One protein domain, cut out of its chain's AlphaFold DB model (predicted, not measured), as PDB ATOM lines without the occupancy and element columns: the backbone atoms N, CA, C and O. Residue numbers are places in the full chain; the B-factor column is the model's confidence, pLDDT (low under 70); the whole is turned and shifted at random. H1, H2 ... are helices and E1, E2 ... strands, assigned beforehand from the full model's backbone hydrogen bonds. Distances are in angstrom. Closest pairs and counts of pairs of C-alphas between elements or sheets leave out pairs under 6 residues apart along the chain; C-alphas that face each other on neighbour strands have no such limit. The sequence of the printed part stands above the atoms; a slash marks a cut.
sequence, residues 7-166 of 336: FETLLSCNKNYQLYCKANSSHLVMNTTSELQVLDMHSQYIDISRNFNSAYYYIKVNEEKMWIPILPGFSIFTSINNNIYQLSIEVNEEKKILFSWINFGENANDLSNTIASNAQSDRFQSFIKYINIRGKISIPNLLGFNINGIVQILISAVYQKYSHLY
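Overview. This is residues 7 to 166 of the 336 residues of an uncharacterized protein of Diversispora epigaea (UniProt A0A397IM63). A strongly twisted sheet of six strands makes the larger part, with the short helix H1 over one face near the E1 and E2 edge and the short helix H3 over the opposite face near the E7 and E8 edge. Beyond it lies a smaller part, the hairpin of E3 and E4 with the longest helix, H5, packed on E4. The printed part has 160 residues, with five named helices and eight named strands in the order H1 E1 E2 H2 E3 E4 E5 E6 E7 E8 H3 H4 H5, class mixed. The large sheet runs E1 E2 E5 E6 E7 E8, antiparallel throughout. The whole is compact, with a radius of gyration of the C-alphas of 15.3 A and spans of 44 by 32 by 27 A.

Along the chain. Find C-alpha 7 at (103.300, 96.642, 75.059), where H1, residues 7 to 13, begins. Next come E1, residues 17 to 21, E2, residues 27 to 31, and H2, residues 40 to 43. E3 is residues 56 to 61 and E4 residues 64 to 69, 15.5 A long. E5, residues 75 to 80, is 16.1 A long; E6, residues 83 to 91, 25.7 A; E7, residues 97 to 105, 25.8 A. E8, residues 116 to 120, H3, residues 125 to 131, and H4, residues 139 to 142, follow. H5, residues 148 to 161, runs 20.4 A to C-alpha 161 at (119.164, 75.862, 94.347).

Arrangement. Start at E5, E6, E7 and E8, a meander, each strand the antiparallel neighbour of the one before. Look for N 78 and O 85 at 2.9 A, N 88 and O 100 at 2.8 A, and N 101 and O 118 at 2.9 A. E2 and E5 are antiparallel neighbours, with N 77 and O 29 within hydrogen-bond range at 2.7 A, and the edge strand E1 is the antiparallel neighbour of E2, with N 20 and O 28 within hydrogen-bond range at 2.8 A. H1 is on the sheet at a height of 8.9 A, over E2 and only just not over E5, on which 2 of its C-alphas fall; the closest C-alphas of H1 and E2, those of Phe 7 and Val 29, are 6.7 A apart. H3 is on the opposite face at a height of 8.5 A, and on the local plane it runs along E7 at 4 degrees. H4 is only just not on the sheet, with 4 pairs of C-alphas within 10 A. In the hairpin of E3 and E4, N 61 and O 64 are 2.8 A apart. The closest C-alphas of E4 and H5, Pro 69 and Leu 154, are 6.2 A apart. H5 only grazes the large sheet, with residues 148 to 150. H2 and H5 are close but not clearly touching, C-alphas 42 and 158 being 7.1 A apart. H1 and H3 have every O i to N i+4 pair within hydrogen-bond range, H5 has 9 of 10, and H2 and H4 are too short for such a pair.

Size, cuts and confidence. The C-alphas of Asn 107 and His 164, the two farthest apart, are 44.8 A apart. The printed part has no cut. The link from H2 to E3, residues 44 to 55, is long. Mean pLDDT of the printed part is 89.8, and residues 52 to 53 are under 70.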
ATOM      1  N   PHE A   7     102.567  96.860  73.820       88.50
ATOM      2  CA  PHE A   7     103.300  96.642  75.059       88.50
ATOM      3  C   PHE A   7     103.209  97.821  76.039       88.50
ATOM      4  O   PHE A   7     103.288  97.592  77.241       88.50
ATOM      5  N   GLU A   8     103.017  99.061  75.575       89.00
ATOM      6  CA  GLU A   8     102.823 100.230  76.449       89.00
ATOM      7  C   GLU A   8     101.527 100.083  77.246       89.00
ATOM      8  O   GLU A   8     101.520 100.279  78.462       89.00
ATOM      9  N   THR A   9     100.458  99.643  76.574       86.38
ATOM     10  CA  THR A   9      99.194  99.277  77.218       86.38
ATOM     11  C   THR A   9      99.429  98.224  78.296       86.38
ATOM     12  O   THR A   9      99.069  98.451  79.451       86.38
ATOM     13  N   LEU A  10     100.097  97.112  77.969       86.50
ATOM     14  CA  LEU A  10     100.344  96.036  78.934       86.50
ATOM     15  C   LEU A  10     101.125  96.517  80.160       86.50
ATOM     16  O   LEU A  10     100.756  96.197  81.292       86.50
ATOM     17  N   LEU A  11     102.181  97.304  79.951       88.00
ATOM     18  CA  LEU A  11     102.998  97.856  81.033       88.00
ATOM     19  C   LEU A  11     102.198  98.809  81.932       88.00
ATOM     20  O   LEU A  11     102.463  98.876  83.133       88.00
ATOM     21  N   SER A  12     101.206  99.520  81.385       85.50
ATOM     22  CA  SER A  12     100.310 100.367  82.179       85.50
ATOM     23  C   SER A  12      99.356  99.556  83.069       85.50
ATOM     24  O   SER A  12      99.028  99.994  84.173       85.50
ATOM     25  N   CYS A  13      98.962  98.353  82.634       83.12
ATOM     26  CA  CYS A  13      98.001  97.504  83.336       83.12
ATOM     27  C   CYS A  13      98.612  96.735  84.516       83.12
ATOM     28  O   CYS A  13      97.920  96.481  85.501       83.12
ATOM     29  N   ASN A  14      99.891  96.343  84.442       83.12
ATOM     30  CA  ASN A  14     100.517  95.523  85.480       83.12
ATOM     31  C   ASN A  14     101.976  95.920  85.755       83.12
ATOM     32  O   ASN A  14     102.849  95.843  84.897       83.12
ATOM     33  N   LYS A  15     102.263  96.257  87.018       84.81
ATOM     34  CA  LYS A  15     103.604  96.642  87.492       84.81
ATOM     35  C   LYS A  15     104.611  95.485  87.521       84.81
ATOM     36  O   LYS A  15     105.804  95.739  87.670       84.81
ATOM     37  N   ASN A  16     104.142  94.242  87.413       88.19
ATOM     38  CA  ASN A  16     104.972  93.039  87.343       88.19
ATOM     39  C   ASN A  16     105.376  92.689  85.903       88.19
ATOM     40  O   ASN A  16     105.909  91.610  85.654       88.19
ATOM     41  N   TYR A  17     105.091  93.558  84.936       91.44
ATOM     42  CA  TYR A  17     105.513  93.366  83.557       91.44
ATOM     43  C   TYR A  17     106.835  94.080  83.297       91.44
ATOM     44  O   TYR A  17     107.043  95.218  83.719       91.44
ATOM     45  N   GLN A  18     107.744  93.395  82.608       92.25
ATOM     46  CA  GLN A  18     109.066  93.909  82.264       92.25
ATOM     47  C   GLN A  18     109.260  93.879  80.753       92.25
ATOM     48  O   GLN A  18     109.103  92.838  80.118       92.25
ATOM     49  N   LEU A  19     109.593  95.032  80.176       93.25
ATOM     50  CA  LEU A  19     109.827  95.171  78.744       93.25
ATOM     51  C   LEU A  19     111.248  94.739  78.378       93.25
ATOM     52  O   LEU A  19     112.217  95.153  79.011       93.25
ATOM     53  N   TYR A  20     111.360  93.975  77.299       92.81
ATOM     54  CA  TYR A  20     112.617  93.594  76.675       92.81
ATOM     55  C   TYR A  20     112.551  93.816  75.164       92.81
ATOM     56  O   TYR A  20     111.522  93.580  74.527       92.81
ATOM     57  N   CYS A  21     113.679  94.218  74.581       88.19
ATOM     58  CA  CYS A  21     113.832  94.374  73.138       88.19
ATOM     59  C   CYS A  21     114.668  93.227  72.570       88.19
ATOM     60  O   CYS A  21     115.723  92.879  73.105       88.19
ATOM     61  N   LYS A  22     114.197  92.641  71.471       85.25
ATOM     62  CA  LYS A  22     114.931  91.644  70.689       85.25
ATOM     63  C   LYS A  22     115.891  92.340  69.722       85.25
ATOM     64  O   LYS A  22     115.715  93.505  69.380       85.25
ATOM     65  N   ALA A  23     116.872  91.594  69.211       81.38
ATOM     66  CA  ALA A  23     117.859  92.107  68.252       81.38
ATOM     67  C   ALA A  23     117.244  92.637  66.939       81.38
ATOM     68  O   ALA A  23     117.838  93.472  66.271       81.38
ATOM     69  N   ASN A  24     116.046  92.173  66.575       81.12
ATOM     70  CA  ASN A  24     115.286  92.649  65.414       81.12
ATOM     71  C   ASN A  24     114.365  93.845  65.738       81.12
ATOM     72  O   ASN A  24     113.392  94.071  65.021       81.12
ATOM     73  N   SER A  25     114.602  94.542  66.854       80.38
ATOM     74  CA  SER A  25     113.798  95.669  67.356       80.38
ATOM     75  C   SER A  25     112.343  95.336  67.711       80.38
ATOM     76  O   SER A  25     111.559  96.232  68.022       80.38
ATOM     77  N   SER A  26     111.959  94.056  67.694       85.25
ATOM     78  CA  SER A  26     110.654  93.639  68.206       85.25
ATOM     79  C   SER A  26     110.661  93.573  69.732       85.25
ATOM     80  O   SER A  26     111.695  93.338  70.361       85.25
ATOM     81  N   HIS A  27     109.490  93.781  70.324       90.31
ATOM     82  CA  HIS A  27     109.330  93.866  71.769       90.31
ATOM     83  C   HIS A  27     108.764  92.569  72.343       90.31
ATOM     84  O   HIS A  27     108.036  91.819  71.684       90.31
ATOM     85  N   LEU A  28     109.115  92.310  73.594       93.56
ATOM     86  CA  LEU A  28     108.637  91.202  74.399       93.56
ATOM     87  C   LEU A  28     108.381  91.727  75.805       93.56
ATOM     88  O   LEU A  28     109.191  92.475  76.344       93.56
ATOM     89  N   VAL A  29     107.263  91.329  76.399       94.75
ATOM     90  CA  VAL A  29     106.922  91.714  77.769       94.75
ATOM     91  C   VAL A  29     106.957  90.466  78.631       94.75
ATOM     92  O   VAL A  29     106.150  89.569  78.444       94.75
ATOM     93  N   MET A  30     107.894  90.380  79.564       95.81
ATOM     94  CA  MET A  30     107.950  89.277  80.518       95.81
ATOM     95  C   MET A  30     106.972  89.532  81.662       95.81
ATOM     96  O   MET A  30     106.980  90.610  82.259       95.81
ATOM     97  N   ASN A  31     106.156  88.534  81.987       93.88
ATOM     98  CA  ASN A  31     105.284  88.542  83.149       93.88
ATOM     99  C   ASN A  31     106.025  87.931  84.343       93.88
ATOM    100  O   ASN A  31     106.284  86.730  84.369       93.88
ATOM    101  N   THR A  32     106.350  88.750  85.345       90.50
ATOM    102  CA  THR A  32     107.062  88.311  86.555       90.50
ATOM    103  C   THR A  32     106.129  88.109  87.753       90.50
ATOM    104  O   THR A  32     106.568  88.238  88.894       90.50
ATOM    105  N   THR A  33     104.832  87.886  87.522       89.94
ATOM    106  CA  THR A  33     103.854  87.671  88.605       89.94
ATOM    107  C   THR A  33     104.022  86.295  89.249       89.94
ATOM    108  O   THR A  33     103.892  86.173  90.463       89.94
ATOM    109  N   SER A  34     104.332  85.275  88.447       89.38
ATOM    110  CA  SER A  34     104.576  83.912  88.922       89.38
ATOM    111  C   SER A  34     106.033  83.724  89.335       89.38
ATOM    112  O   SER A  34     106.949  84.231  88.684       89.38
ATOM    113  N   GLU A  35     106.259  82.958  90.401       91.62
ATOM    114  CA  GLU A  35     107.606  82.549  90.795       91.62
ATOM    115  C   GLU A  35     108.137  81.449  89.868       91.62
ATOM    116  O   GLU A  35     107.414  80.525  89.488       91.62
ATOM    117  N   LEU A  36     109.420  81.546  89.516       95.81
ATOM    118  CA  LEU A  36     110.102  80.535  88.714       95.81
ATOM    119  C   LEU A  36     110.385  79.293  89.561       95.81
ATOM    120  O   LEU A  36     111.045  79.377  90.597       95.81
ATOM    121  N   GLN A  37     109.934  78.132  89.097       94.94
ATOM    122  CA  GLN A  37     110.068  76.874  89.825       94.94
ATOM    123  C   GLN A  37     111.275  76.073  89.337       94.94
ATOM    124  O   GLN A  37     111.370  75.691  88.171       94.94
ATOM    125  N   VAL A  38     112.186  75.749  90.255       94.81
ATOM    126  CA  VAL A  38     113.363  74.918  89.961       94.81
ATOM    127  C   VAL A  38     113.107  73.466  90.369       94.81
ATOM    128  O   VAL A  38     113.303  73.063  91.521       94.81
ATOM    129  N   LEU A  39     112.681  72.671  89.390       92.75
ATOM    130  CA  LEU A  39     112.473  71.221  89.502       92.75
ATOM    131  C   LEU A  39     113.788  70.433  89.642       92.75
ATOM    132  O   LEU A  39     114.862  70.938  89.320       92.75
ATOM    133  N   ASP A  40     113.711  69.173  90.068       91.50
ATOM    134  CA  ASP A  40     114.896  68.327  90.296       91.50
ATOM    135  C   ASP A  40     115.605  67.909  89.002       91.50
ATOM    136  O   ASP A  40     116.821  67.720  88.996       91.50
ATOM    137  N   MET A  41     114.889  67.902  87.873       89.38
ATOM    138  CA  MET A  41     115.483  67.758  86.536       89.38
ATOM    139  C   MET A  41     116.470  68.886  86.175       89.38
ATOM    140  O   MET A  41     117.287  68.711  85.279       89.38
ATOM    141  N   HIS A  42     116.441  70.018  86.893       92.62
ATOM    142  CA  HIS A  42     117.418  71.106  86.755       92.62
ATOM    143  C   HIS A  42     118.714  70.874  87.546       92.62
ATOM    144  O   HIS A  42     119.546  71.767  87.642       92.62
ATOM    145  N   SER A  43     118.897  69.708  88.165       92.44
ATOM    146  CA  SER A  43     120.149  69.383  88.858       92.44
ATOM    147  C   SER A  43     121.296  69.045  87.899       92.44
ATOM    148  O   SER A  43     122.437  68.946  88.338       92.44
ATOM    149  N   GLN A  44     121.018  68.866  86.602       88.69
ATOM    150  CA  GLN A  44     122.004  68.476  85.593       88.69
ATOM    151  C   GLN A  44     121.720  69.134  84.239       88.69
ATOM    152  O   GLN A  44     120.570  69.370  83.873       88.69
ATOM    153  N   TYR A  45     122.774  69.378  83.458       86.31
ATOM    154  CA  TYR A  45     122.654  69.927  82.108       86.31
ATOM    155  C   TYR A  45     122.295  68.851  81.088       86.31
ATOM    156  O   TYR A  45     123.151  68.100  80.624       86.31
ATOM    157  N   ILE A  46     121.020  68.812  80.710       83.56
ATOM    158  CA  ILE A  46     120.514  67.925  79.663       83.56
ATOM    159  C   ILE A  46     119.894  68.801  78.565       83.56
ATOM    160  O   ILE A  46     119.084  69.677  78.867       83.56
ATOM    161  N   ASP A  47     120.309  68.611  77.305       83.62
ATOM    162  CA  ASP A  47     119.867  69.427  76.157       83.62
ATOM    163  C   ASP A  47     118.519  68.980  75.633       83.62
ATOM    164  O   ASP A  47     118.350  67.845  75.175       83.62
ATOM    165  N   ILE A  48     117.561  69.898  75.639       82.25
ATOM    166  CA  ILE A  48     116.234  69.662  75.097       82.25
ATOM    167  C   ILE A  48     116.247  69.522  73.588       82.25
ATOM    168  O   ILE A  48     115.434  68.800  73.018       82.25
ATOM    169  N   SER A  49     117.215  70.136  72.917       79.12
ATOM    170  CA  SER A  49     117.403  69.984  71.475       79.12
ATOM    171  C   SER A  49     117.740  68.536  71.103       79.12
ATOM    172  O   SER A  49     117.457  68.124  69.982       79.12
ATOM    173  N   ARG A  50     118.304  67.761  72.042       78.06
ATOM    174  CA  ARG A  50     118.691  66.355  71.854       78.06
ATOM    175  C   ARG A  50     117.742  65.359  72.524       78.06
ATOM    176  O   ARG A  50     117.603  64.250  72.024       78.06
ATOM    177  N   ASN A  51     117.104  65.727  73.635       76.25
ATOM    178  CA  ASN A  51     116.218  64.853  74.406       76.25
ATOM    179  C   ASN A  51     114.976  65.623  74.880       76.25
ATOM    180  O   ASN A  51     115.081  66.635  75.558       76.25
ATOM    181  N   PHE A  52     113.782  65.136  74.546       68.44
ATOM    182  CA  PHE A  52     112.523  65.827  74.840       68.44
ATOM    183  C   PHE A  52     112.201  65.951  76.340       68.44
ATOM    184  O   PHE A  52     111.451  66.848  76.706       68.44
ATOM    185  N   ASN A  53     112.802  65.122  77.200       69.88
ATOM    186  CA  ASN A  53     112.612  65.159  78.658       69.88
ATOM    187  C   ASN A  53     113.603  66.087  79.387       69.88
ATOM    188  O   ASN A  53     113.668  66.100  80.613       69.88
ATOM    189  N   SER A  54     114.422  66.823  78.645       81.31
ATOM    190  CA  SER A  54     115.443  67.709  79.194       81.31
ATOM    191  C   SER A  54     114.891  69.040  79.702       81.31
ATOM    192  O   SER A  54     113.834  69.499  79.275       81.31
ATOM    193  N   ALA A  55     115.677  69.715  80.539       90.06
ATOM    194  CA  ALA A  55     115.286  70.960  81.197       90.06
ATOM    195  C   ALA A  55     116.019  72.214  80.682       90.06
ATOM    196  O   ALA A  55     115.813  73.302  81.216       90.06
ATOM    197  N   TYR A  56     116.894  72.087  79.676       93.81
ATOM    198  CA  TYR A  56     117.740  73.191  79.212       93.81
ATOM    199  C   TYR A  56     117.792  73.312  77.697       93.81
ATOM    200  O   TYR A  56     117.806  72.319  76.977       93.81
ATOM    201  N   TYR A  57     117.950  74.541  77.219       92.75
ATOM    202  CA  TYR A  57     118.455  74.825  75.881       92.75
ATOM    203  C   TYR A  57     119.969  75.034  75.916       92.75
ATOM    204  O   TYR A  57     120.464  75.776  76.763       92.75
ATOM    205  N   TYR A  58     120.697  74.444  74.966       92.12
ATOM    206  CA  TYR A  58     122.099  74.785  74.717       92.12
ATOM    207  C   TYR A  58     122.219  75.709  73.502       92.12
ATOM    208  O   TYR A  58     122.179  75.259  72.354       92.12
ATOM    209  N   ILE A  59     122.324  77.020  73.740       91.12
ATOM    210  CA  ILE A  59     122.289  78.036  72.675       91.12
ATOM    211  C   ILE A  59     123.357  79.113  72.859       91.12
ATOM    212  O   ILE A  59     123.964  79.237  73.917       91.12
ATOM    213  N   LYS A  60     123.583  79.897  71.800       89.38
ATOM    214  CA  LYS A  60     124.523  81.021  71.781       89.38
ATOM    215  C   LYS A  60     123.835  82.304  72.275       89.38
ATOM    216  O   LYS A  60     122.843  82.719  71.677       89.38
ATOM    217  N   VAL A  61     124.378  82.935  73.312       85.88
ATOM    218  CA  VAL A  61     123.955  84.228  73.881       85.88
ATOM    219  C   VAL A  61     125.190  85.117  73.966       85.88
ATOM    220  O   VAL A  61     126.187  84.698  74.538       85.88
ATOM    221  N   ASN A  62     125.150  86.324  73.390       82.44
ATOM    222  CA  ASN A  62     126.292  87.257  73.380       82.44
ATOM    223  C   ASN A  62     127.626  86.589  73.006       82.44
ATOM    224  O   ASN A  62     128.630  86.732  73.688       82.44
ATOM    225  N   GLU A  63     127.600  85.820  71.923       83.88
ATOM    226  CA  GLU A  63     128.744  85.077  71.393       83.88
ATOM    227  C   GLU A  63     129.172  83.803  72.133       83.88
ATOM    228  O   GLU A  63     129.824  82.950  71.528       83.88
ATOM    229  N   GLU A  64     128.676  83.570  73.344       86.81
ATOM    230  CA  GLU A  64     129.006  82.397  74.150       86.81
ATOM    231  C   GLU A  64     127.906  81.335  74.097       86.81
ATOM    232  O   GLU A  64     126.713  81.634  74.165       86.81
ATOM    233  N   LYS A  65     128.285  80.057  73.970       89.38
ATOM    234  CA  LYS A  65     127.326  78.953  74.101       89.38
ATOM    235  C   LYS A  65     127.101  78.642  75.571       89.38
ATOM    236  O   LYS A  65     128.050  78.326  76.285       89.38
ATOM    237  N   MET A  66     125.847  78.646  75.997       90.06
ATOM    238  CA  MET A  66     125.484  78.428  77.389       90.06
ATOM    239  C   MET A  66     124.206  77.604  77.544       90.06
ATOM    240  O   MET A  66     123.372  77.522  76.639       90.06
ATOM    241  N   TRP A  67     124.076  76.995  78.720       92.50
ATOM    242  CA  TRP A  67     122.905  76.235  79.138       92.50
ATOM    243  C   TRP A  67     121.876  77.156  79.780       92.50
ATOM    244  O   TRP A  67     122.157  77.786  80.802       92.50
ATOM    245  N   ILE A  68     120.683  77.212  79.198       94.00
ATOM    246  CA  ILE A  68     119.594  78.084  79.639       94.00
ATOM    247  C   ILE A  68     118.444  77.221  80.149       94.00
ATOM    248  O   ILE A  68     117.913  76.429  79.367       94.00
ATOM    249  N   PRO A  69     118.066  77.345  81.431       95.19
ATOM    250  CA  PRO A  69     117.033  76.504  82.013       95.19
ATOM    251  C   PRO A  69     115.636  76.901  81.536       95.19
ATOM    252  O   PRO A  69     115.341  78.073  81.296       95.19
ATOM    253  N   ILE A  70     114.766  75.903  81.440       94.25
ATOM    254  CA  ILE A  70     113.364  76.012  81.049       94.25
ATOM    255  C   ILE A  70     112.538  75.890  82.322       94.25
ATOM    256  O   ILE A  70     112.260  74.792  82.795       94.25
ATOM    257  N   LEU A  71     112.176  77.028  82.902       95.25
ATOM    258  CA  LEU A  71     111.583  77.065  84.234       95.25
ATOM    259  C   LEU A  71     110.061  77.246  84.166       95.25
ATOM    260  O   LEU A  71     109.605  78.235  83.586       95.25
ATOM    261  N   PRO A  72     109.271  76.353  84.793       95.38
ATOM    262  CA  PRO A  72     107.867  76.621  85.059       95.38
ATOM    263  C   PRO A  72     107.678  77.933  85.826       95.38
ATOM    264  O   PRO A  72     108.512  78.306  86.651       95.38
ATOM    265  N   GLY A  73     106.591  78.642  85.538       95.06
ATOM    266  CA  GLY A  73     106.351  80.010  85.998       95.06
ATOM    267  C   GLY A  73     106.894  81.080  85.045       95.06
ATOM    268  O   GLY A  73     106.535  82.247  85.184       95.06
ATOM    269  N   PHE A  74     107.711  80.716  84.048       97.06
ATOM    270  CA  PHE A  74     108.139  81.654  83.012       97.06
ATOM    271  C   PHE A  74     106.976  81.981  82.073       97.06
ATOM    272  O   PHE A  74     106.378  81.083  81.484       97.06
ATOM    273  N   SER A  75     106.677  83.268  81.902       96.75
ATOM    274  CA  SER A  75     105.585  83.737  81.054       96.75
ATOM    275  C   SER A  75     105.965  85.029  80.340       96.75
ATOM    276  O   SER A  75     106.569  85.928  80.931       96.75
ATOM    277  N   ILE A  76     105.632  85.122  79.054       96.69
ATOM    278  CA  ILE A  76     105.885  86.299  78.223       96.69
ATOM    279  C   ILE A  76     104.672  86.636  77.363       96.69
ATOM    280  O   ILE A  76     103.921  85.750  76.967       96.69
ATOM    281  N   PHE A  77     104.558  87.905  76.990       95.31
ATOM    282  CA  PHE A  77     103.718  88.382  75.909       95.31
ATOM    283  C   PHE A  77     104.574  88.772  74.707       95.31
ATOM    284  O   PHE A  77     105.647  89.377  74.836       95.31
ATOM    285  N   THR A  78     104.085  88.450  73.519       93.69
ATOM    286  CA  THR A  78     104.697  88.840  72.251       93.69
ATOM    287  C   THR A  78     103.615  89.103  71.214       93.69
ATOM    288  O   THR A  78     102.515  88.564  71.316       93.69
ATOM    289  N   SER A  79     103.921  89.928  70.215       91.50
ATOM    290  CA  SER A  79     103.011  90.179  69.101       91.50
ATOM    291  C   SER A  79     103.546  89.547  67.826       91.50
ATOM    292  O   SER A  79     104.729  89.692  67.501       91.50
ATOM    293  N   ILE A  80     102.677  88.835  67.111       89.69
ATOM    294  CA  ILE A  80     102.988  88.213  65.828       89.69
ATOM    295  C   ILE A  80     101.791  88.372  64.890       89.69
ATOM    296  O   ILE A  80     100.674  88.019  65.251       89.69
ATOM    297  N   ASN A  81     102.020  88.883  63.676       87.62
ATOM    298  CA  ASN A  81     100.954  89.208  62.720       87.62
ATOM    299  C   ASN A  81      99.824  90.036  63.372       87.62
ATOM    300  O   ASN A  81      98.658  89.697  63.234       87.62
ATOM    301  N   ASN A  82     100.195  91.075  64.131       87.50
ATOM    302  CA  ASN A  82      99.321  91.969  64.913       87.50
ATOM    303  C   ASN A  82      98.558  91.340  66.088       87.50
ATOM    304  O   ASN A  82      98.136  92.073  66.976       87.50
ATOM    305  N   ASN A  83      98.466  90.015  66.167       91.44
ATOM    306  CA  ASN A  83      97.889  89.338  67.320       91.44
ATOM    307  C   ASN A  83      98.860  89.314  68.497       91.44
ATOM    308  O   ASN A  83     100.076  89.194  68.321       91.44
ATOM    309  N   ILE A  84      98.313  89.397  69.702       93.44
ATOM    310  CA  ILE A  84      99.031  89.339  70.966       93.44
ATOM    311  C   ILE A  84      98.878  87.936  71.526       93.44
ATOM    312  O   ILE A  84      97.775  87.404  71.655       93.44
ATOM    313  N   TYR A  85     100.012  87.356  71.886       95.06
ATOM    314  CA  TYR A  85     100.091  86.020  72.436       95.06
ATOM    315  C   TYR A  85     100.749  86.056  73.796       95.06
ATOM    316  O   TYR A  85     101.750  86.750  73.973       95.06
ATOM    317  N   GLN A  86     100.243  85.244  74.715       96.12
ATOM    318  CA  GLN A  86     100.977  84.857  75.909       96.12
ATOM    319  C   GLN A  86     101.549  83.462  75.704       96.12
ATOM    320  O   GLN A  86     100.828  82.551  75.311       96.12
ATOM    321  N   LEU A  87     102.837  83.299  75.985       97.44
ATOM    322  CA  LEU A  87     103.531  82.016  76.011       97.44
ATOM    323  C   LEU A  87     103.958  81.760  77.448       97.44
ATOM    324  O   LEU A  87     104.563  82.630  78.073       97.44
ATOM    325  N   SER A  88     103.612  80.607  77.999       97.19
ATOM    326  CA  SER A  88     103.882  80.257  79.390       97.19
ATOM    327  C   SER A  88     104.445  78.843  79.492       97.19
ATOM    328  O   SER A  88     104.148  77.956  78.692       97.19
ATOM    329  N   ILE A  89     105.356  78.668  80.441       95.81
ATOM    330  CA  ILE A  89     105.942  77.385  80.800       95.81
ATOM    331  C   ILE A  89     105.361  77.028  82.156       95.81
ATOM    332  O   ILE A  89     105.470  77.789  83.118       95.81
ATOM    333  N   GLU A  90     104.742  75.867  82.228       93.88
ATOM    334  CA  GLU A  90     104.007  75.388  83.386       93.88
ATOM    335  C   GLU A  90     104.505  74.001  83.774       93.88
ATOM    336  O   GLU A  90     105.336  73.388  83.099       93.88
ATOM    337  N   VAL A  91     104.012  73.512  84.903       91.19
ATOM    338  CA  VAL A  91     104.276  72.163  85.378       91.19
ATOM    339  C   VAL A  91     102.942  71.482  85.622       91.19
ATOM    340  O   VAL A  91     102.040  72.084  86.202       91.19
ATOM    341  N   ASN A  92     102.796  70.250  85.145       87.75
ATOM    342  CA  ASN A  92     101.612  69.451  85.437       87.75
ATOM    343  C   ASN A  92     101.727  68.764  86.809       87.75
ATOM    344  O   ASN A  92     102.767  68.810  87.470       87.75
ATOM    345  N   GLU A  93     100.668  68.067  87.212       84.44
ATOM    346  CA  GLU A  93     100.626  67.305  88.469       84.44
ATOM    347  C   GLU A  93     101.738  66.241  88.562       84.44
ATOM    348  O   GLU A  93     102.273  65.979  89.637       84.44
ATOM    349  N   GLU A  94     102.173  65.693  87.423       83.31
ATOM    350  CA  GLU A  94     103.263  64.710  87.318       83.31
ATOM    351  C   GLU A  94     104.674  65.334  87.303       83.31
ATOM    352  O   GLU A  94     105.650  64.652  86.985       83.31
ATOM    353  N   LYS A  95     104.813  66.631  87.609       82.25
ATOM    354  CA  LYS A  95     106.083  67.384  87.562       82.25
ATOM    355  C   LYS A  95     106.748  67.444  86.177       82.25
ATOM    356  O   LYS A  95     107.951  67.691  86.077       82.25
ATOM    357  N   LYS A  96     105.987  67.253  85.101       85.25
ATOM    358  CA  LYS A  96     106.444  67.419  83.715       85.25
ATOM    359  C   LYS A  96     106.187  68.840  83.234       85.25
ATOM    360  O   LYS A  96     105.162  69.442  83.547       85.25
ATOM    361  N   ILE A  97     107.119  69.350  82.435       89.88
ATOM    362  CA  ILE A  97     107.022  70.685  81.848       89.88
ATOM    363  C   ILE A  97     105.945  70.690  80.754       89.88
ATOM    364  O   ILE A  97     105.965  69.866  79.830       89.88
ATOM    365  N   LEU A  98     105.026  71.647  80.854       92.62
ATOM    366  CA  LEU A  98     104.025  71.972  79.846       92.62
ATOM    367  C   LEU A  98     104.329  73.333  79.224       92.62
ATOM    368  O   LEU A  98     104.813  74.248  79.886       92.62
ATOM    369  N   PHE A  99     104.020  73.460  77.939       94.44
ATOM    370  CA  PHE A  99     104.142  74.696  77.184       94.44
ATOM    371  C   PHE A  99     102.737  75.131  76.782       94.44
ATOM    372  O   PHE A  99     102.070  74.448  76.001       94.44
ATOM    373  N   SER A 100     102.277  76.237  77.356       96.56
ATOM    374  CA  SER A 100     100.937  76.777  77.154       96.56
ATOM    375  C   SER A 100     100.996  78.091  76.391       96.56
ATOM    376  O   SER A 100     101.880  78.924  76.598       96.56
ATOM    377  N   TRP A 101     100.060  78.290  75.473       97.38
ATOM    378  CA  TRP A 101      99.937  79.535  74.732       97.38
ATOM    379  C   TRP A 101      98.485  79.978  74.631       97.38
ATOM    380  O   TRP A 101      97.573  79.154  74.570       97.38
ATOM    381  N   ILE A 102      98.285  81.293  74.607       97.00
ATOM    382  CA  ILE A 102      96.980  81.949  74.501       97.00
ATOM    383  C   ILE A 102      97.074  83.028  73.424       97.00
ATOM    384  O   ILE A 102      98.046  83.781  73.398       97.00
ATOM    385  N   ASN A 103      96.083  83.094  72.538       96.44
ATOM    386  CA  ASN A 103      95.889  84.161  71.560       96.44
ATOM    387  C   ASN A 103      94.765  85.099  72.025       96.44
ATOM    388  O   ASN A 103      93.625  84.655  72.168       96.44
ATOM    389  N   PHE A 104      95.080  86.382  72.197       93.75
ATOM    390  CA  PHE A 104      94.124  87.429  72.581       93.75
ATOM    391  C   PHE A 104      93.643  88.281  71.394       93.75
ATOM    392  O   PHE A 104      92.817  89.174  71.555       93.75
ATOM    393  N   GLY A 105      94.154  88.031  70.186       90.88
ATOM    394  CA  GLY A 105      93.884  88.867  69.018       90.88
ATOM    395  C   GLY A 105      94.645  90.188  69.050       90.88
ATOM    396  O   GLY A 105      95.691  90.303  69.685       90.88
ATOM    397  N   GLU A 106      94.144  91.191  68.335       88.31
ATOM    398  CA  GLU A 106      94.864  92.456  68.114       88.31
ATOM    399  C   GLU A 106      94.683  93.485  69.246       88.31
ATOM    400  O   GLU A 106      95.457  94.439  69.359       88.31
ATOM    401  N   ASN A 107      93.662  93.321  70.096       82.25
ATOM    402  CA  ASN A 107      93.292  94.335  71.080       82.25
ATOM    403  C   ASN A 107      94.077  94.195  72.394       82.25
ATOM    404  O   ASN A 107      93.666  93.494  73.313       82.25
ATOM    405  N   ALA A 108      95.170  94.950  72.527       77.69
ATOM    406  CA  ALA A 108      95.990  94.978  73.744       77.69
ATOM    407  C   ALA A 108      95.250  95.438  75.011       77.69
ATOM    408  O   ALA A 108      95.708  95.150  76.116       77.69
ATOM    409  N   ASN A 109      94.139  96.170  74.866       78.50
ATOM    410  CA  ASN A 109      93.361  96.673  76.000       78.50
ATOM    411  C   ASN A 109      92.460  95.595  76.618       78.50
ATOM    412  O   ASN A 109      91.953  95.795  77.718       78.50
ATOM    413  N   ASP A 110      92.243  94.480  75.917       77.62
ATOM    414  CA  ASP A 110      91.335  93.420  76.337       77.62
ATOM    415  C   ASP A 110      92.003  92.047  76.221       77.62
ATOM    416  O   ASP A 110      91.855  91.326  75.237       77.62
ATOM    417  N   LEU A 111      92.733  91.676  77.274       81.75
ATOM    418  CA  LEU A 111      93.288  90.332  77.438       81.75
ATOM    419  C   LEU A 111      92.284  89.340  78.055       81.75
ATOM    420  O   LEU A 111      92.673  88.237  78.433       81.75
ATOM    421  N   SER A 112      91.011  89.713  78.221       80.06
ATOM    422  CA  SER A 112      89.998  88.796  78.759       80.06
ATOM    423  C   SER A 112      89.443  87.865  77.682       80.06
ATOM    424  O   SER A 112      89.068  86.727  77.970       80.06
ATOM    425  N   ASN A 113      89.451  88.313  76.425       82.88
ATOM    426  CA  ASN A 113      88.947  87.541  75.302       82.88
ATOM    427  C   ASN A 113      90.011  86.571  74.763       82.88
ATOM    428  O   ASN A 113      90.959  86.966  74.084       82.88
ATOM    429  N   THR A 114      89.846  85.282  75.055       91.94
ATOM    430  CA  THR A 114      90.708  84.225  74.509       91.94
ATOM    431  C   THR A 114      90.140  83.716  73.188       91.94
ATOM    432  O   THR A 114      89.106  83.056  73.169       91.94
ATOM    433  N   ILE A 115      90.847  83.970  72.083       94.25
ATOM    434  CA  ILE A 115      90.474  83.472  70.748       94.25
ATOM    435  C   ILE A 115      90.794  81.983  70.620       94.25
ATOM    436  O   ILE A 115      90.014  81.204  70.078       94.25
ATOM    437  N   ALA A 116      91.980  81.596  71.078       95.06
ATOM    438  CA  ALA A 116      92.450  80.222  71.051       95.06
ATOM    439  C   ALA A 116      93.523  80.028  72.116       95.06
ATOM    440  O   ALA A 116      94.279  80.951  72.425       95.06
ATOM    441  N   SER A 117      93.626  78.813  72.630       96.44
ATOM    442  CA  SER A 117      94.695  78.422  73.536       96.44
ATOM    443  C   SER A 117      95.006  76.939  73.390       96.44
ATOM    444  O   SER A 117      94.199  76.160  72.876       96.44
ATOM    445  N   ASN A 118      96.201  76.544  73.815       96.69
ATOM    446  CA  ASN A 118      96.585  75.143  73.932       96.69
ATOM    447  C   ASN A 118      97.683  75.000  74.994       96.69
ATOM    448  O   ASN A 118      98.448  75.936  75.219       96.69
ATOM    449  N   ALA A 119      97.777  73.830  75.620       94.81
ATOM    450  CA  ALA A 119      98.808  73.490  76.591       94.81
ATOM    451  C   ALA A 119      99.262  72.043  76.372       94.81
ATOM    452  O   ALA A 119      98.491  71.105  76.565       94.81
ATOM    453  N   GLN A 120     100.509  71.855  75.933       91.75
ATOM    454  CA  GLN A 120     101.060  70.536  75.608       91.75
ATOM    455  C   GLN A 120     102.539  70.441  75.980       91.75
ATOM    456  O   GLN A 120     103.257  71.437  76.043       91.75
ATOM    457  N   SER A 121     103.035  69.220  76.187       88.94
ATOM    458  CA  SER A 121     104.471  68.962  76.362       88.94
ATOM    459  C   SER A 121     105.180  68.869  75.002       88.94
ATOM    460  O   SER A 121     105.822  67.881  74.664       88.94
ATOM    461  N   ASP A 122     104.998  69.889  74.165       89.12
ATOM    462  CA  ASP A 122     105.430  69.879  72.765       89.12
ATOM    463  C   ASP A 122     106.448  70.974  72.436       89.12
ATOM    464  O   ASP A 122     106.846  71.105  71.285       89.12
ATOM    465  N   ARG A 123     106.891  71.761  73.423       89.25
ATOM    466  CA  ARG A 123     107.848  72.867  73.244       89.25
ATOM    467  C   ARG A 123     107.351  73.924  72.258       89.25
ATOM    468  O   ARG A 123     108.123  74.401  71.425       89.25
ATOM    469  N   PHE A 124     106.070  74.275  72.360       93.00
ATOM    470  CA  PHE A 124     105.392  75.246  71.501       93.00
ATOM    471  C   PHE A 124     105.273  74.813  70.032       93.00
ATOM    472  O   PHE A 124     105.025  75.652  69.169       93.00
ATOM    473  N   GLN A 125     105.411  73.526  69.698       91.19
ATOM    474  CA  GLN A 125     105.208  73.082  68.309       91.19
ATOM    475  C   GLN A 125     103.755  73.282  67.848       91.19
ATOM    476  O   GLN A 125     103.525  73.710  66.717       91.19
ATOM    477  N   SER A 126     102.773  73.078  68.729       93.88
ATOM    478  CA  SER A 126     101.363  73.416  68.502       93.88
ATOM    479  C   SER A 126     101.174  74.903  68.222       93.88
ATOM    480  O   SER A 126     100.418  75.250  67.317       93.88
ATOM    481  N   PHE A 127     101.898  75.775  68.928       95.25
ATOM    482  CA  PHE A 127     101.879  77.217  68.684       95.25
ATOM    483  C   PHE A 127     102.428  77.559  67.298       95.25
ATOM    484  O   PHE A 127     101.789  78.291  66.546       95.25
ATOM    485  N   ILE A 128     103.582  76.994  66.924       93.06
ATOM    486  CA  ILE A 128     104.186  77.211  65.601       93.06
ATOM    487  C   ILE A 128     103.255  76.739  64.483       93.06
ATOM    488  O   ILE A 128     103.095  77.438  63.481       93.06
ATOM    489  N   LYS A 129     102.597  75.590  64.669       93.12
ATOM    490  CA  LYS A 129     101.586  75.085  63.735       93.12
ATOM    491  C   LYS A 129     100.381  76.025  63.639       93.12
ATOM    492  O   LYS A 129      99.884  76.242  62.539       93.12
ATOM    493  N   TYR A 130      99.934  76.583  64.763       94.62
ATOM    494  CA  TYR A 130      98.792  77.494  64.825       94.62
ATOM    495  C   TYR A 130      99.057  78.822  64.103       94.62
ATOM    496  O   TYR A 130      98.258  79.230  63.266       94.62
ATOM    497  N   ILE A 131     100.190  79.478  64.377       92.75
ATOM    498  CA  ILE A 131     100.516  80.774  63.753       92.75
ATOM    499  C   ILE A 131     100.852  80.651  62.260       92.75
ATOM    500  O   ILE A 131     100.757  81.641  61.537       92.75
ATOM    501  N   ASN A 132     101.247  79.454  61.807       88.88
ATOM    502  CA  ASN A 132     101.467  79.092  60.403       88.88
ATOM    503  C   ASN A 132     102.297  80.119  59.601       88.88
ATOM    504  O   ASN A 132     101.927  80.559  58.510       88.88
ATOM    505  N   ILE A 133     103.428  80.544  60.163       83.06
ATOM    506  CA  ILE A 133     104.271  81.588  59.567       83.06
ATOM    507  C   ILE A 133     105.260  80.973  58.582       83.06
ATOM    508  O   ILE A 133     105.869  79.938  58.849       83.06
ATOM    509  N   ARG A 134     105.476  81.652  57.450       78.06
ATOM    510  CA  ARG A 134     106.513  81.275  56.483       78.06
ATOM    511  C   ARG A 134     107.902  81.553  57.065       78.06
ATOM    512  O   ARG A 134     108.289  82.706  57.223       78.06
ATOM    513  N   GLY A 135     108.656  80.495  57.351       78.12
ATOM    514  CA  GLY A 135     110.047  80.570  57.807       78.12
ATOM    515  C   GLY A 135     110.331  79.682  59.017       78.12
ATOM    516  O   GLY A 135     109.427  79.112  59.622       78.12
ATOM    517  N   LYS A 136     111.612  79.549  59.381       79.19
ATOM    518  CA  LYS A 136     112.013  78.833  60.599       79.19
ATOM    519  C   LYS A 136     111.980  79.785  61.791       79.19
ATOM    520  O   LYS A 136     112.757  80.735  61.843       79.19
ATOM    521  N   ILE A 137     111.121  79.498  62.766       84.19
ATOM    522  CA  ILE A 137     111.076  80.218  64.042       84.19
ATOM    523  C   ILE A 137     111.872  79.427  65.077       84.19
ATOM    524  O   ILE A 137     111.581  78.267  65.359       84.19
ATOM    525  N   SER A 138     112.888  80.062  65.653       88.12
ATOM    526  CA  SER A 138     113.613  79.513  66.799       88.12
ATOM    527  C   SER A 138     112.800  79.757  68.071       88.12
ATOM    528  O   SER A 138     112.621  80.911  68.460       88.12
ATOM    529  N   ILE A 139     112.325  78.690  68.723       90.69
ATOM    530  CA  ILE A 139     111.583  78.780  69.995       90.69
ATOM    531  C   ILE A 139     112.382  79.530  71.072       90.69
ATOM    532  O   ILE A 139     111.827  80.452  71.666       90.69
ATOM    533  N   PRO A 140     113.684  79.260  71.294       91.56
ATOM    534  CA  PRO A 140     114.457  80.052  72.249       91.56
ATOM    535  C   PRO A 140     114.485  81.551  71.922       91.56
ATOM    536  O   PRO A 140     114.351  82.379  72.817       91.56
ATOM    537  N   ASN A 141     114.604  81.920  70.643       90.19
ATOM    538  CA  ASN A 141     114.569  83.327  70.227       90.19
ATOM    539  C   ASN A 141     113.165  83.944  70.393       90.19
ATOM    540  O   ASN A 141     113.019  85.105  70.775       90.19
ATOM    541  N   LEU A 142     112.112  83.163  70.137       91.50
ATOM    542  CA  LEU A 142     110.728  83.565  70.377       91.50
ATOM    543  C   LEU A 142     110.509  83.899  71.860       91.50
ATOM    544  O   LEU A 142     109.957  84.962  72.153       91.50
ATOM    545  N   LEU A 143     111.019  83.048  72.754       93.50
ATOM    546  CA  LEU A 143     110.957  83.205  74.210       93.50
ATOM    547  C   LEU A 143     111.899  84.285  74.767       93.50
ATOM    548  O   LEU A 143     111.807  84.633  75.940       93.50
ATOM    549  N   GLY A 144     112.804  84.828  73.948       93.06
ATOM    550  CA  GLY A 144     113.790  85.815  74.390       93.06
ATOM    551  C   GLY A 144     114.956  85.214  75.182       93.06
ATOM    552  O   GLY A 144     115.643  85.933  75.902       93.06
ATOM    553  N   PHE A 145     115.237  83.917  75.037       93.69
ATOM    554  CA  PHE A 145     116.368  83.242  75.696       93.69
ATOM    555  C   PHE A 145     117.737  83.643  75.122       93.69
ATOM    556  O   PHE A 145     118.767  83.151  75.550       93.69
ATOM    557  N   ASN A 146     117.777  84.563  74.168       90.44
ATOM    558  CA  ASN A 146     118.980  85.256  73.716       90.44
ATOM    559  C   ASN A 146     119.166  86.639  74.366       90.44
ATOM    560  O   ASN A 146     120.164  87.303  74.097       90.44
ATOM    561  N   ILE A 147     118.224  87.093  75.198       91.62
ATOM    562  CA  ILE A 147     118.279  88.392  75.869       91.62
ATOM    563  C   ILE A 147     118.960  88.217  77.226       91.62
ATOM    564  O   ILE A 147     118.420  87.565  78.118       91.62
ATOM    565  N   ASN A 148     120.122  88.850  77.408       89.38
ATOM    566  CA  ASN A 148     120.952  88.696  78.609       89.38
ATOM    567  C   ASN A 148     120.177  88.916  79.925       89.38
ATOM    568  O   ASN A 148     120.357  88.161  80.873       89.38
ATOM    569  N   GLY A 149     119.267  89.895  79.978       89.31
ATOM    570  CA  GLY A 149     118.443  90.141  81.169       89.31
ATOM    571  C   GLY A 149     117.539  88.958  81.546       89.31
ATOM    572  O   GLY A 149     117.484  88.584  82.714       89.31
ATOM    573  N   ILE A 150     116.895  88.324  80.561       93.38
ATOM    574  CA  ILE A 150     116.046  87.141  80.774       93.38
ATOM    575  C   ILE A 150     116.907  85.940  81.169       93.38
ATOM    576  O   ILE A 150     116.610  85.247  82.140       93.38
ATOM    577  N   VAL A 151     118.011  85.724  80.454       93.06
ATOM    578  CA  VAL A 151     118.948  84.624  80.720       93.06
ATOM    579  C   VAL A 151     119.488  84.692  82.143       93.06
ATOM    580  O   VAL A 151     119.505  83.684  82.849       93.06
ATOM    581  N   GLN A 152     119.870  85.883  82.598       91.94
ATOM    582  CA  GLN A 152     120.325  86.090  83.965       91.94
ATOM    583  C   GLN A 152     119.245  85.757  84.994       91.94
ATOM    584  O   GLN A 152     119.569  85.121  85.988       91.94
ATOM    585  N   ILE A 153     117.983  86.138  84.774       93.31
ATOM    586  CA  ILE A 153     116.878  85.795  85.687       93.31
ATOM    587  C   ILE A 153     116.729  84.272  85.810       93.31
ATOM    588  O   ILE A 153     116.663  83.742  86.921       93.31
ATOM    589  N   LEU A 154     116.723  83.569  84.676       95.38
ATOM    590  CA  LEU A 154     116.559  82.116  84.619       95.38
ATOM    591  C   LEU A 154     117.727  81.381  85.296       95.38
ATOM    592  O   LEU A 154     117.518  80.484  86.113       95.38
ATOM    593  N   ILE A 155     118.965  81.786  85.007       94.12
ATOM    594  CA  ILE A 155     120.160  81.190  85.619       94.12
ATOM    595  C   ILE A 155     120.218  81.490  87.113       94.12
ATOM    596  O   ILE A 155     120.541  80.593  87.890       94.12
ATOM    597  N   SER A 156     119.863  82.704  87.543       93.56
ATOM    598  CA  SER A 156     119.822  83.063  88.963       93.56
ATOM    599  C   SER A 156     118.883  82.166  89.763       93.56
ATOM    600  O   SER A 156     119.237  81.785  90.877       93.56
ATOM    601  N   ALA A 157     117.726  81.797  89.204       94.69
ATOM    602  CA  ALA A 157     116.794  80.884  89.861       94.69
ATOM    603  C   ALA A 157     117.425  79.497  90.071       94.69
ATOM    604  O   ALA A 157     117.434  78.986  91.189       94.69
ATOM    605  N   VAL A 158     118.040  78.912  89.037       95.25
ATOM    606  CA  VAL A 158     118.721  77.611  89.171       95.25
ATOM    607  C   VAL A 158     119.925  77.702  90.102       95.25
ATOM    608  O   VAL A 158     120.084  76.844  90.963       95.25
ATOM    609  N   TYR A 159     120.746  78.746  89.983       94.25
ATOM    610  CA  TYR A 159     121.936  78.947  90.812       94.25
ATOM    611  C   TYR A 159     121.603  79.034  92.308       94.25
ATOM    612  O   TYR A 159     122.381  78.559  93.133       94.25
ATOM    613  N   GLN A 160     120.445  79.597  92.673       92.94
ATOM    614  CA  GLN A 160     119.979  79.632  94.064       92.94
ATOM    615  C   GLN A 160     119.817  78.236  94.678       92.94
ATOM    616  O   GLN A 160     120.119  78.067  95.856       92.94
ATOM    617  N   LYS A 161     119.364  77.249  93.893       95.06
ATOM    618  CA  LYS A 161     119.164  75.862  94.347       95.06
ATOM    619  C   LYS A 161     120.397  74.983  94.091       95.06
ATOM    620  O   LYS A 161     120.774  74.182  94.938       95.06
ATOM    621  N   TYR A 162     121.043  75.155  92.939       93.81
ATOM    622  CA  TYR A 162     122.136  74.328  92.427       93.81
ATOM    623  C   TYR A 162     123.333  75.192  92.003       93.81
ATOM    624  O   TYR A 162     123.695  75.276  90.829       93.81
ATOM    625  N   SER A 163     123.983  75.842  92.970       90.12
ATOM    626  CA  SER A 163     125.083  76.785  92.706       90.12
ATOM    627  C   SER A 163     126.278  76.166  91.971       90.12
ATOM    628  O   SER A 163     126.967  76.853  91.221       90.12
ATOM    629  N   HIS A 164     126.514  74.865  92.167       90.00
ATOM    630  CA  HIS A 164     127.611  74.119  91.545       90.00
ATOM    631  C   HIS A 164     127.500  74.034  90.016       90.00
ATOM    632  O   HIS A 164     128.512  73.831  89.351       90.00
ATOM    633  N   LEU A 165     126.301  74.211  89.452       89.56
ATOM    634  CA  LEU A 165     126.096  74.173  88.007       89.56
ATOM    635  C   LEU A 165     126.701  75.403  87.318       89.56
ATOM    636  O   LEU A 165     127.271  75.279  86.235       89.56
ATOM    637  N   TYR A 166     126.645  76.578  87.952       88.00
ATOM    638  CA  TYR A 166     127.159  77.829  87.384       88.00
ATOM    639  C   TYR A 166     128.195  78.488  88.311       88.00
ATOM    640  O   TYR A 166     127.944  79.575  88.838       88.00
TER     641      TYR A 166